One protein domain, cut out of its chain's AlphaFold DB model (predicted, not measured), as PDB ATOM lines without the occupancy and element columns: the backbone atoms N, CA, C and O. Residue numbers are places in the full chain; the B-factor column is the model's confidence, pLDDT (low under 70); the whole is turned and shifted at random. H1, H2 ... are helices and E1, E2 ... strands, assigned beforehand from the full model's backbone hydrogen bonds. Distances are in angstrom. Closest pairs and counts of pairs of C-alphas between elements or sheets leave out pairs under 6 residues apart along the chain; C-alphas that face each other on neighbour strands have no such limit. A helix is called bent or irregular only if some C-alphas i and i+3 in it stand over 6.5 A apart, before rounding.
ATOM      1  N   GLN A   4     -16.109  36.997 115.763       51.31
ATOM      2  CA  GLN A   4     -17.242  37.039 114.824       51.31
ATOM      3  C   GLN A   4     -16.854  36.851 113.350       51.31
ATOM      4  O   GLN A   4     -17.651  36.310 112.588       51.31
ATOM      5  N   GLN A   5     -15.652  37.272 112.937       49.06
ATOM      6  CA  GLN A   5     -15.216  37.122 111.543       49.06
ATOM      7  C   GLN A   5     -14.905  35.654 111.204       49.06
ATOM      8  O   GLN A   5     -15.164  35.209 110.092       49.06
ATOM      9  N   ASN A   6     -14.398  34.883 112.171       55.03
ATOM     10  CA  ASN A   6     -14.004  33.492 111.953       55.03
ATOM     11  C   ASN A   6     -15.213  32.551 111.929       55.03
ATOM     12  O   ASN A   6     -15.304  31.717 111.035       55.03
ATOM     13  N   THR A   7     -16.183  32.719 112.836       52.50
ATOM     14  CA  THR A   7     -17.359  31.830 112.924       52.50
ATOM     15  C   THR A   7     -18.173  31.806 111.626       52.50
ATOM     16  O   THR A   7     -18.479  30.730 111.123       52.50
ATOM     17  N   LEU A   8     -18.430  32.974 111.024       54.47
ATOM     18  CA  LEU A   8     -19.140  33.066 109.741       54.47
ATOM     19  C   LEU A   8     -18.363  32.425 108.579       54.47
ATOM     20  O   LEU A   8     -18.973  31.926 107.635       54.47
ATOM     21  N   THR A   9     -17.030  32.422 108.644       64.69
ATOM     22  CA  THR A   9     -16.178  31.835 107.600       64.69
ATOM     23  C   THR A   9     -16.159  30.308 107.716       64.69
ATOM     24  O   THR A   9     -16.365  29.622 106.719       64.69
ATOM     25  N   TYR A  10     -16.040  29.770 108.936       64.12
ATOM     26  CA  TYR A  10     -16.101  28.328 109.199       64.12
ATOM     27  C   TYR A  10     -17.460  27.717 108.838       64.12
ATOM     28  O   TYR A  10     -17.498  26.696 108.159       64.12
ATOM     29  N   GLU A  11     -18.572  28.355 109.217       67.81
ATOM     30  CA  GLU A  11     -19.919  27.873 108.874       67.81
ATOM     31  C   GLU A  11     -20.171  27.894 107.359       67.81
ATOM     32  O   GLU A  11     -20.777  26.972 106.812       67.81
ATOM     33  N   THR A  12     -19.664  28.912 106.658       71.44
ATOM     34  CA  THR A  12     -19.822  29.022 105.200       71.44
ATOM     35  C   THR A  12     -19.011  27.958 104.460       71.44
ATOM     36  O   THR A  12     -19.529  27.343 103.524       71.44
ATOM     37  N   ILE A  13     -17.764  27.717 104.883       69.00
ATOM     38  CA  ILE A  13     -16.902  26.679 104.300       69.00
ATOM     39  C   ILE A  13     -17.448  25.291 104.630       69.00
ATOM     40  O   ILE A  13     -17.538  24.456 103.736       69.00
ATOM     41  N   TRP A  14     -17.916  25.071 105.864       68.31
ATOM     42  CA  TRP A  14     -18.621  23.846 106.238       68.31
ATOM     43  C   TRP A  14     -19.781  23.579 105.273       68.31
ATOM     44  O   TRP A  14     -19.886  22.515 104.661       68.31
ATOM     45  N   PHE A  15     -20.671  24.556 105.117       67.69
ATOM     46  CA  PHE A  15     -21.882  24.382 104.325       67.69
ATOM     47  C   PHE A  15     -21.591  24.151 102.832       67.69
ATOM     48  O   PHE A  15     -22.244  23.320 102.200       67.69
ATOM     49  N   ASN A  16     -20.604  24.849 102.261       66.44
ATOM     50  CA  ASN A  16     -20.248  24.670 100.850       66.44
ATOM     51  C   ASN A  16     -19.445  23.391 100.596       66.44
ATOM     52  O   ASN A  16     -19.832  22.614  99.732       66.44
ATOM     53  N   CYS A  17     -18.372  23.145 101.349       65.19
ATOM     54  CA  CYS A  17     -17.448  22.040 101.077       65.19
ATOM     55  C   CYS A  17     -17.920  20.680 101.599       65.19
ATOM     56  O   CYS A  17     -17.393  19.668 101.159       65.19
ATOM     57  N   PHE A  18     -18.870  20.616 102.538       64.44
ATOM     58  CA  PHE A  18     -19.223  19.340 103.186       64.44
ATOM     59  C   PHE A  18     -20.684  18.940 103.022       64.44
ATOM     60  O   PHE A  18     -21.007  17.748 103.076       64.44
ATOM     61  N   TYR A  19     -21.575  19.913 102.816       63.16
ATOM     62  CA  TYR A  19     -23.000  19.638 102.630       63.16
ATOM     63  C   TYR A  19     -23.397  19.502 101.154       63.16
ATOM     64  O   TYR A  19     -24.345  18.782 100.853       63.16
ATOM     65  N   ASN A  20     -22.680  20.159 100.236       60.00
ATOM     66  CA  ASN A  20     -22.973  20.132  98.795       60.00
ATOM     67  C   ASN A  20     -21.984  19.296  97.971       60.00
ATOM     68  O   ASN A  20     -22.114  19.237  96.752       60.00
ATOM     69  N   ASP A  21     -20.997  18.676  98.614       66.12
ATOM     70  CA  ASP A  21     -19.838  18.130  97.918       66.12
ATOM     71  C   ASP A  21     -19.906  16.597  97.778       66.12
ATOM     72  O   ASP A  21     -19.850  15.833  98.753       66.12
ATOM     73  N   ASP A  22     -20.047  16.147  96.529       69.12
ATOM     74  CA  ASP A  22     -20.030  14.730  96.148       69.12
ATOM     75  C   ASP A  22     -18.650  14.089  96.382       69.12
ATOM     76  O   ASP A  22     -18.566  12.894  96.676       69.12
ATOM     77  N   PHE A  23     -17.567  14.871  96.316       69.94
ATOM     78  CA  PHE A  23     -16.201  14.378  96.480       69.94
ATOM     79  C   PHE A  23     -15.915  13.978  97.934       69.94
ATOM     80  O   PHE A  23     -15.389  12.890  98.174       69.94
ATOM     81  N   MET A  24     -16.371  14.759  98.919       74.94
ATOM     82  CA  MET A  24     -16.328  14.339 100.329       74.94
ATOM     83  C   MET A  24     -17.128  13.059 100.578       74.94
ATOM     84  O   MET A  24     -16.695  12.191 101.333       74.94
ATOM     85  N   THR A  25     -18.285  12.923  99.929       78.81
ATOM     86  CA  THR A  25     -19.131  11.730 100.060       78.81
ATOM     87  C   THR A  25     -18.436  10.492  99.489       78.81
ATOM     88  O   THR A  25     -18.487   9.430 100.107       78.81
ATOM     89  N   GLU A  26     -17.731  10.612  98.361       81.25
ATOM     90  CA  GLU A  26     -16.935   9.522  97.788       81.25
ATOM     91  C   GLU A  26     -15.770   9.113  98.703       81.25
ATOM     92  O   GLU A  26     -15.576   7.920  98.944       81.25
ATOM     93  N   LEU A  27     -15.039  10.086  99.260       79.56
ATOM     94  CA  LEU A  27     -13.891   9.831 100.138       79.56
ATOM     95  C   LEU A  27     -14.260   9.067 101.414       79.56
ATOM     96  O   LEU A  27     -13.471   8.254 101.891       79.56
ATOM     97  N   VAL A  28     -15.455   9.311 101.954       83.69
ATOM     98  CA  VAL A  28     -15.933   8.680 103.200       83.69
ATOM     99  C   VAL A  28     -16.907   7.531 102.954       83.69
ATOM    100  O   VAL A  28     -17.503   6.990 103.885       83.69
ATOM    101  N   THR A  29     -17.067   7.133 101.691       87.38
ATOM    102  CA  THR A  29     -17.841   5.950 101.336       87.38
ATOM    103  C   THR A  29     -17.014   4.697 101.603       87.38
ATOM    104  O   THR A  29     -16.095   4.345 100.860       87.38
ATOM    105  N   VAL A  30     -17.387   3.964 102.649       86.88
ATOM    106  CA  VAL A  30     -16.749   2.705 103.022       86.88
ATOM    107  C   VAL A  30     -17.446   1.550 102.307       86.88
ATOM    108  O   VAL A  30     -18.674   1.418 102.313       86.88
ATOM    109  N   LYS A  31     -16.647   0.685 101.675       87.31
ATOM    110  CA  LYS A  31     -17.106  -0.576 101.081       87.31
ATOM    111  C   LYS A  31     -16.655  -1.732 101.953       87.31
ATOM    112  O   LYS A  31     -15.495  -2.137 101.902       87.31
ATOM    113  N   GLU A  32     -17.585  -2.294 102.708       86.12
ATOM    114  CA  GLU A  32     -17.311  -3.418 103.597       86.12
ATOM    115  C   GLU A  32     -17.870  -4.718 103.034       86.12
ATOM    116  O   GLU A  32     -18.967  -4.775 102.470       86.12
ATOM    117  N   LYS A  33     -17.103  -5.796 103.202       89.00
ATOM    118  CA  LYS A  33     -17.570  -7.136 102.868       89.00
ATOM    119  C   LYS A  33     -18.280  -7.725 104.080       89.00
ATOM    120  O   LYS A  33     -17.651  -8.029 105.091       89.00
ATOM    121  N   GLN A  34     -19.585  -7.912 103.953       81.69
ATOM    122  CA  GLN A  34     -20.400  -8.523 104.992       81.69
ATOM    123  C   GLN A  34     -20.125 -10.032 105.085       81.69
ATOM    124  O   GLN A  34     -19.688 -10.667 104.121       81.69
ATOM    125  N   LEU A  35     -20.423 -10.628 106.244       83.12
ATOM    126  CA  LEU A  35     -20.235 -12.065 106.513       83.12
ATOM    127  C   LEU A  35     -21.020 -12.973 105.552       83.12
ATOM    128  O   LEU A  35     -20.568 -14.069 105.234       83.12
ATOM    129  N   GLU A  36     -22.152 -12.490 105.042       83.88
ATOM    130  CA  GLU A  36     -22.962 -13.150 104.005       83.88
ATOM    131  C   GLU A  36     -22.303 -13.128 102.608       83.88
ATOM    132  O   GLU A  36     -22.838 -13.667 101.645       83.88
ATOM    133  N   GLY A  37     -21.133 -12.497 102.467       83.06
ATOM    134  CA  GLY A  37     -20.398 -12.380 101.208       83.06
ATOM    135  C   GLY A  37     -20.837 -11.211 100.321       83.06
ATOM    136  O   GLY A  37     -20.156 -10.937  99.333       83.06
ATOM    137  N   SER A  38     -21.916 -10.510 100.684       83.12
ATOM    138  CA  SER A  38     -22.365  -9.270 100.040       83.12
ATOM    139  C   SER A  38     -21.427  -8.094 100.341       83.12
ATOM    140  O   SER A  38     -20.768  -8.061 101.380       83.12
ATOM    141  N   MET A  39     -21.388  -7.111  99.439       84.62
ATOM    142  CA  MET A  39     -20.684  -5.847  99.646       84.62
ATOM    143  C   MET A  39     -21.696  -4.799 100.126       84.62
ATOM    144  O   MET A  39     -22.622  -4.468  99.384       84.62
ATOM    145  N   SER A  40     -21.533  -4.264 101.337       84.75
ATOM    146  CA  SER A  40     -22.294  -3.095 101.790       84.75
ATOM    147  C   SER A  40     -21.489  -1.833 101.538       84.75
ATOM    148  O   SER A  40     -20.288  -1.790 101.791       84.75
ATOM    149  N   THR A  41     -22.160  -0.807 101.030       88.88
ATOM    150  CA  THR A  41     -21.576   0.518 100.822       88.88
ATOM    151  C   THR A  41     -22.355   1.501 101.680       88.88
ATOM    152  O   THR A  41     -23.580   1.548 101.567       88.88
ATOM    153  N   TYR A  42     -21.672   2.234 102.551       86.44
ATOM    154  CA  TYR A  42     -22.279   3.285 103.364       86.44
ATOM    155  C   TYR A  42     -21.321   4.461 103.518       86.44
ATOM    156  O   TYR A  42     -20.114   4.325 103.337       86.44
ATOM    157  N   VAL A  43     -21.894   5.619 103.823       84.00
ATOM    158  CA  VAL A  43     -21.162   6.843 104.131       84.00
ATOM    159  C   VAL A  43     -20.876   6.824 105.626       84.00
ATOM    160  O   VAL A  43     -21.806   6.698 106.425       84.00
ATOM    161  N   ASP A  44     -19.603   6.899 105.995       87.81
ATOM    162  CA  ASP A  44     -19.205   7.066 107.389       87.81
ATOM    163  C   ASP A  44     -19.300   8.556 107.752       87.81
ATOM    164  O   ASP A  44     -18.458   9.375 107.380       87.81
ATOM    165  N   GLU A  45     -20.401   8.923 108.413       84.44
ATOM    166  CA  GLU A  45     -20.692  10.310 108.802       84.44
ATOM    167  C   GLU A  45     -19.757  10.823 109.909       84.44
ATOM    168  O   GLU A  45     -19.507  12.030 109.976       84.44
ATOM    169  N   ASP A  46     -19.207   9.935 110.745       86.94
ATOM    170  CA  ASP A  46     -18.233  10.312 111.775       86.94
ATOM    171  C   ASP A  46     -16.899  10.662 111.101       86.94
ATOM    172  O   ASP A  46     -16.352  11.745 111.320       86.94
ATOM    173  N   LEU A  47     -16.448   9.817 110.168       85.94
ATOM    174  CA  LEU A  47     -15.271  10.084 109.338       85.94
ATOM    175  C   LEU A  47     -15.441  11.362 108.497       85.94
ATOM    176  O   LEU A  47     -14.498  12.140 108.341       85.94
ATOM    177  N   LYS A  48     -16.652  11.618 107.987       83.06
ATOM    178  CA  LYS A  48     -16.986  12.854 107.262       83.06
ATOM    179  C   LYS A  48     -16.777  14.095 108.122       83.06
ATOM    180  O   LYS A  48     -16.219  15.075 107.632       83.06
ATOM    181  N   GLN A  49     -17.199  14.057 109.384       82.25
ATOM    182  CA  GLN A  49     -16.995  15.166 110.314       82.25
ATOM    183  C   GLN A  49     -15.529  15.317 110.733       82.25
ATOM    184  O   GLN A  49     -15.043  16.443 110.802       82.25
ATOM    185  N   GLU A  50     -14.803  14.220 110.970       86.25
ATOM    186  CA  GLU A  50     -13.383  14.280 111.343       86.25
ATOM    187  C   GLU A  50     -12.521  14.893 110.235       86.25
ATOM    188  O   GLU A  50     -11.747  15.818 110.494       86.25
ATOM    189  N   ILE A  51     -12.699  14.442 108.990       82.19
ATOM    190  CA  ILE A  51     -11.995  15.017 107.836       82.19
ATOM    191  C   ILE A  51     -12.392  16.485 107.656       82.19
ATOM    192  O   ILE A  51     -11.542  17.316 107.336       82.19
ATOM    193  N   ALA A  52     -13.659  16.832 107.907       80.12
ATOM    194  CA  ALA A  52     -14.104  18.216 107.833       80.12
ATOM    195  C   ALA A  52     -13.385  19.123 108.824       80.12
ATOM    196  O   ALA A  52     -12.894  20.185 108.444       80.12
ATOM    197  N   LEU A  53     -13.271  18.691 110.077       83.81
ATOM    198  CA  LEU A  53     -12.559  19.440 111.105       83.81
ATOM    199  C   LEU A  53     -11.073  19.593 110.762       83.81
ATOM    200  O   LEU A  53     -10.557  20.705 110.836       83.81
ATOM    201  N   GLN A  54     -10.416  18.525 110.301       84.12
ATOM    202  CA  GLN A  54      -9.008  18.583 109.889       84.12
ATOM    203  C   GLN A  54      -8.775  19.565 108.735       84.12
ATOM    204  O   GLN A  54      -7.845  20.365 108.779       84.12
ATOM    205  N   LEU A  55      -9.638  19.549 107.715       80.50
ATOM    206  CA  LEU A  55      -9.545  20.494 106.601       80.50
ATOM    207  C   LEU A  55      -9.738  21.934 107.078       80.50
ATOM    208  O   LEU A  55      -8.986  22.812 106.667       80.50
ATOM    209  N   LEU A  56     -10.705  22.174 107.968       81.44
ATOM    210  CA  LEU A  56     -10.951  23.496 108.541       81.44
ATOM    211  C   LEU A  56      -9.752  24.020 109.353       81.44
ATOM    212  O   LEU A  56      -9.450  25.215 109.300       81.44
ATOM    213  N   GLU A  57      -9.060  23.147 110.086       84.56
ATOM    214  CA  GLU A  57      -7.852  23.487 110.848       84.56
ATOM    215  C   GLU A  57      -6.645  23.803 109.956       84.56
ATOM    216  O   GLU A  57      -5.828  24.645 110.328       84.56
ATOM    217  N   GLU A  58      -6.553  23.190 108.774       84.38
ATOM    218  CA  GLU A  58      -5.456  23.399 107.820       84.38
ATOM    219  C   GLU A  58      -5.677  24.583 106.861       84.38
ATOM    220  O   GLU A  58      -4.721  25.035 106.231       84.38
ATOM    221  N   ILE A  59      -6.886  25.158 106.781       80.44
ATOM    222  CA  ILE A  59      -7.169  26.361 105.963       80.44
ATOM    223  C   ILE A  59      -6.155  27.498 106.181       80.44
ATOM    224  O   ILE A  59      -5.701  28.070 105.190       80.44
ATOM    225  N   PRO A  60      -5.750  27.854 107.417       81.69
ATOM    226  CA  PRO A  60      -4.748  28.897 107.639       81.69
ATOM    227  C   PRO A  60      -3.366  28.570 107.052       81.69
ATOM    228  O   PRO A  60      -2.603  29.489 106.763       81.69
ATOM    229  N   ASN A  61      -3.044  27.284 106.885       82.94
ATOM    230  CA  ASN A  61      -1.798  26.805 106.279       82.94
ATOM    231  C   ASN A  61      -1.943  26.548 104.771       82.94
ATOM    232  O   ASN A  61      -0.967  26.171 104.120       82.94
ATOM    233  N   PHE A  62      -3.143  26.721 104.212       79.00
ATOM    234  CA  PHE A  62      -3.419  26.397 102.822       79.00
ATOM    235  C   PHE A  62      -2.622  27.318 101.881       79.00
ATOM    236  O   PHE A  62      -2.698  28.545 102.011       79.00
ATOM    237  N   PRO A  63      -1.864  26.767 100.912       80.75
ATOM    238  CA  PRO A  63      -1.029  27.558 100.015       80.75
ATOM    239  C   PRO A  63      -1.884  28.271  98.953       80.75
ATOM    240  O   PRO A  63      -1.984  27.834  97.807       80.75
ATOM    241  N   MET A  64      -2.493  29.402  99.327       78.00
ATOM    242  CA  MET A  64      -3.364  30.193  98.443       78.00
ATOM    243  C   MET A  64      -2.671  30.615  97.139       78.00
ATOM    244  O   MET A  64      -3.275  30.526  96.078       78.00
ATOM    245  N   GLU A  65      -1.396  31.011  97.200       78.12
ATOM    246  CA  GLU A  65      -0.646  31.484  96.026       78.12
ATOM    247  C   GLU A  65      -0.431  30.380  94.970       78.12
ATOM    248  O   GLU A  65      -0.368  30.655  93.772       78.12
ATOM    249  N   GLU A  66      -0.307  29.120  95.395       76.44
ATOM    250  CA  GLU A  66      -0.197  27.986  94.471       76.44
ATOM    251  C   GLU A  66      -1.558  27.621  93.880       76.44
ATOM    252  O   GLU A  66      -1.655  27.352  92.684       76.44
ATOM    253  N   ALA A  67      -2.618  27.676  94.691       74.81
ATOM    254  CA  ALA A  67      -3.977  27.416  94.232       74.81
ATOM    255  C   ALA A  67      -4.453  28.444  93.190       74.81
ATOM    256  O   ALA A  67      -5.079  28.064  92.203       74.81
ATOM    257  N   GLU A  68      -4.113  29.726  93.362       73.19
ATOM    258  CA  GLU A  68      -4.437  30.781  92.390       73.19
ATOM    259  C   GLU A  68      -3.738  30.553  91.041       73.19
ATOM    260  O   GLU A  68      -4.378  30.685  90.000       73.19
ATOM    261  N   LYS A  69      -2.473  30.105  91.035       76.38
ATOM    262  CA  LYS A  69      -1.749  29.775  89.789       76.38
ATOM    263  C   LYS A  69      -2.393  28.622  89.017       76.38
ATOM    264  O   LYS A  69      -2.384  28.648  87.796       76.38
ATOM    265  N   ILE A  70      -2.949  27.634  89.720       72.25
ATOM    266  CA  ILE A  70      -3.643  26.490  89.105       72.25
ATOM    267  C   ILE A  70      -5.016  26.905  88.555       72.25
ATOM    268  O   ILE A  70      -5.463  26.357  87.556       72.25
ATOM    269  N   ALA A  71      -5.696  27.856  89.199       68.12
ATOM    270  CA  ALA A  71      -7.011  28.332  88.764       68.12
ATOM    271  C   ALA A  71      -6.951  29.307  87.571       68.12
ATOM    272  O   ALA A  71      -7.959  29.498  86.890       68.12
ATOM    273  N   GLU A  72      -5.799  29.945  87.343       68.19
ATOM    274  CA  GLU A  72      -5.552  30.840  86.206       68.19
ATOM    275  C   GLU A  72      -5.037  30.118  84.938       68.19
ATOM    276  O   GLU A  72      -4.944  30.759  83.886       68.19
ATOM    277  N   GLU A  73      -4.735  28.813  85.009       53.06
ATOM    278  CA  GLU A  73      -4.399  27.941  83.861       53.06
ATOM    279  C   GLU A  73      -5.635  27.279  83.225       53.06
ATOM    280  O   GLU A  73      -5.677  27.221  81.970       53.06
TER     281      GLU A  73
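Overview. This is residues 4 to 73 of the 73 residues of the protein "Helix-turn-helix domain-containing protein" of Blautia producta (UniProt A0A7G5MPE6). A two-stranded hairpin, E1 and E2, makes one end of a long, slender body, and the helices H1 and H3 spread from the short helix H2 toward the other end. Residues 60 to 73, of which 64 to 71 belong to H4, stick out as an arm. The printed part has 70 residues, with four named helices and two named strands in the order H1, H2, E1, E2, H3, H4; the sheet, E1 - E2, is antiparallel and the class is mostly helix. The whole is only just loose, close to extended, with a radius of gyration of the C-alphas of 16.2 A and spans of 50 by 34 by 19 A.

Arrangement. E1, residues 29 to 33, and E2, residues 39 to 43, are an antiparallel hairpin at 155 degrees, with N 30 and O 42 within hydrogen-bond range at 2.8 A. The closest C-alphas of E2 and H2, residues 22 to 27, are those of Val 43 and Thr 25, 6.7 A apart. H2 is close to but not clearly touching H3, residues 45 to 61; their closest C-alphas, Met 24 and Lys 48, are 7.1 A apart. H1, residues 4 to 19, touches H3, the closest C-alphas being Phe 18 and Ala 52 at 7.0 A. They run opposite ways at a steep tilt of 48 degrees. H4, residues 64 to 71, is apart from H3. Every O i to N i+4 pair is within hydrogen-bond range in H2 and H4, against 9 of 12 in H1 and 11 of 13 in H3.

Along the chain. H1 spans 22.0 A from C-alpha 4 at (-17.242, 37.039, 114.824). H3 spans 25.2 A and is irregular, with C-alphas 57 and 60 7.0 A apart. E1 spans 13.2 A, E2 13.5 A. H4 ends with C-alpha 71 at (-7.011, 28.332, 88.764).

Size, cuts and confidence. The C-alphas farthest apart, Gln 4 and Glu 36, are 51.7 A apart. The printed part has no cut, and the five links are tight. Residues 4 to 11, 13 to 23 and 71 to 73 have pLDDT under 70.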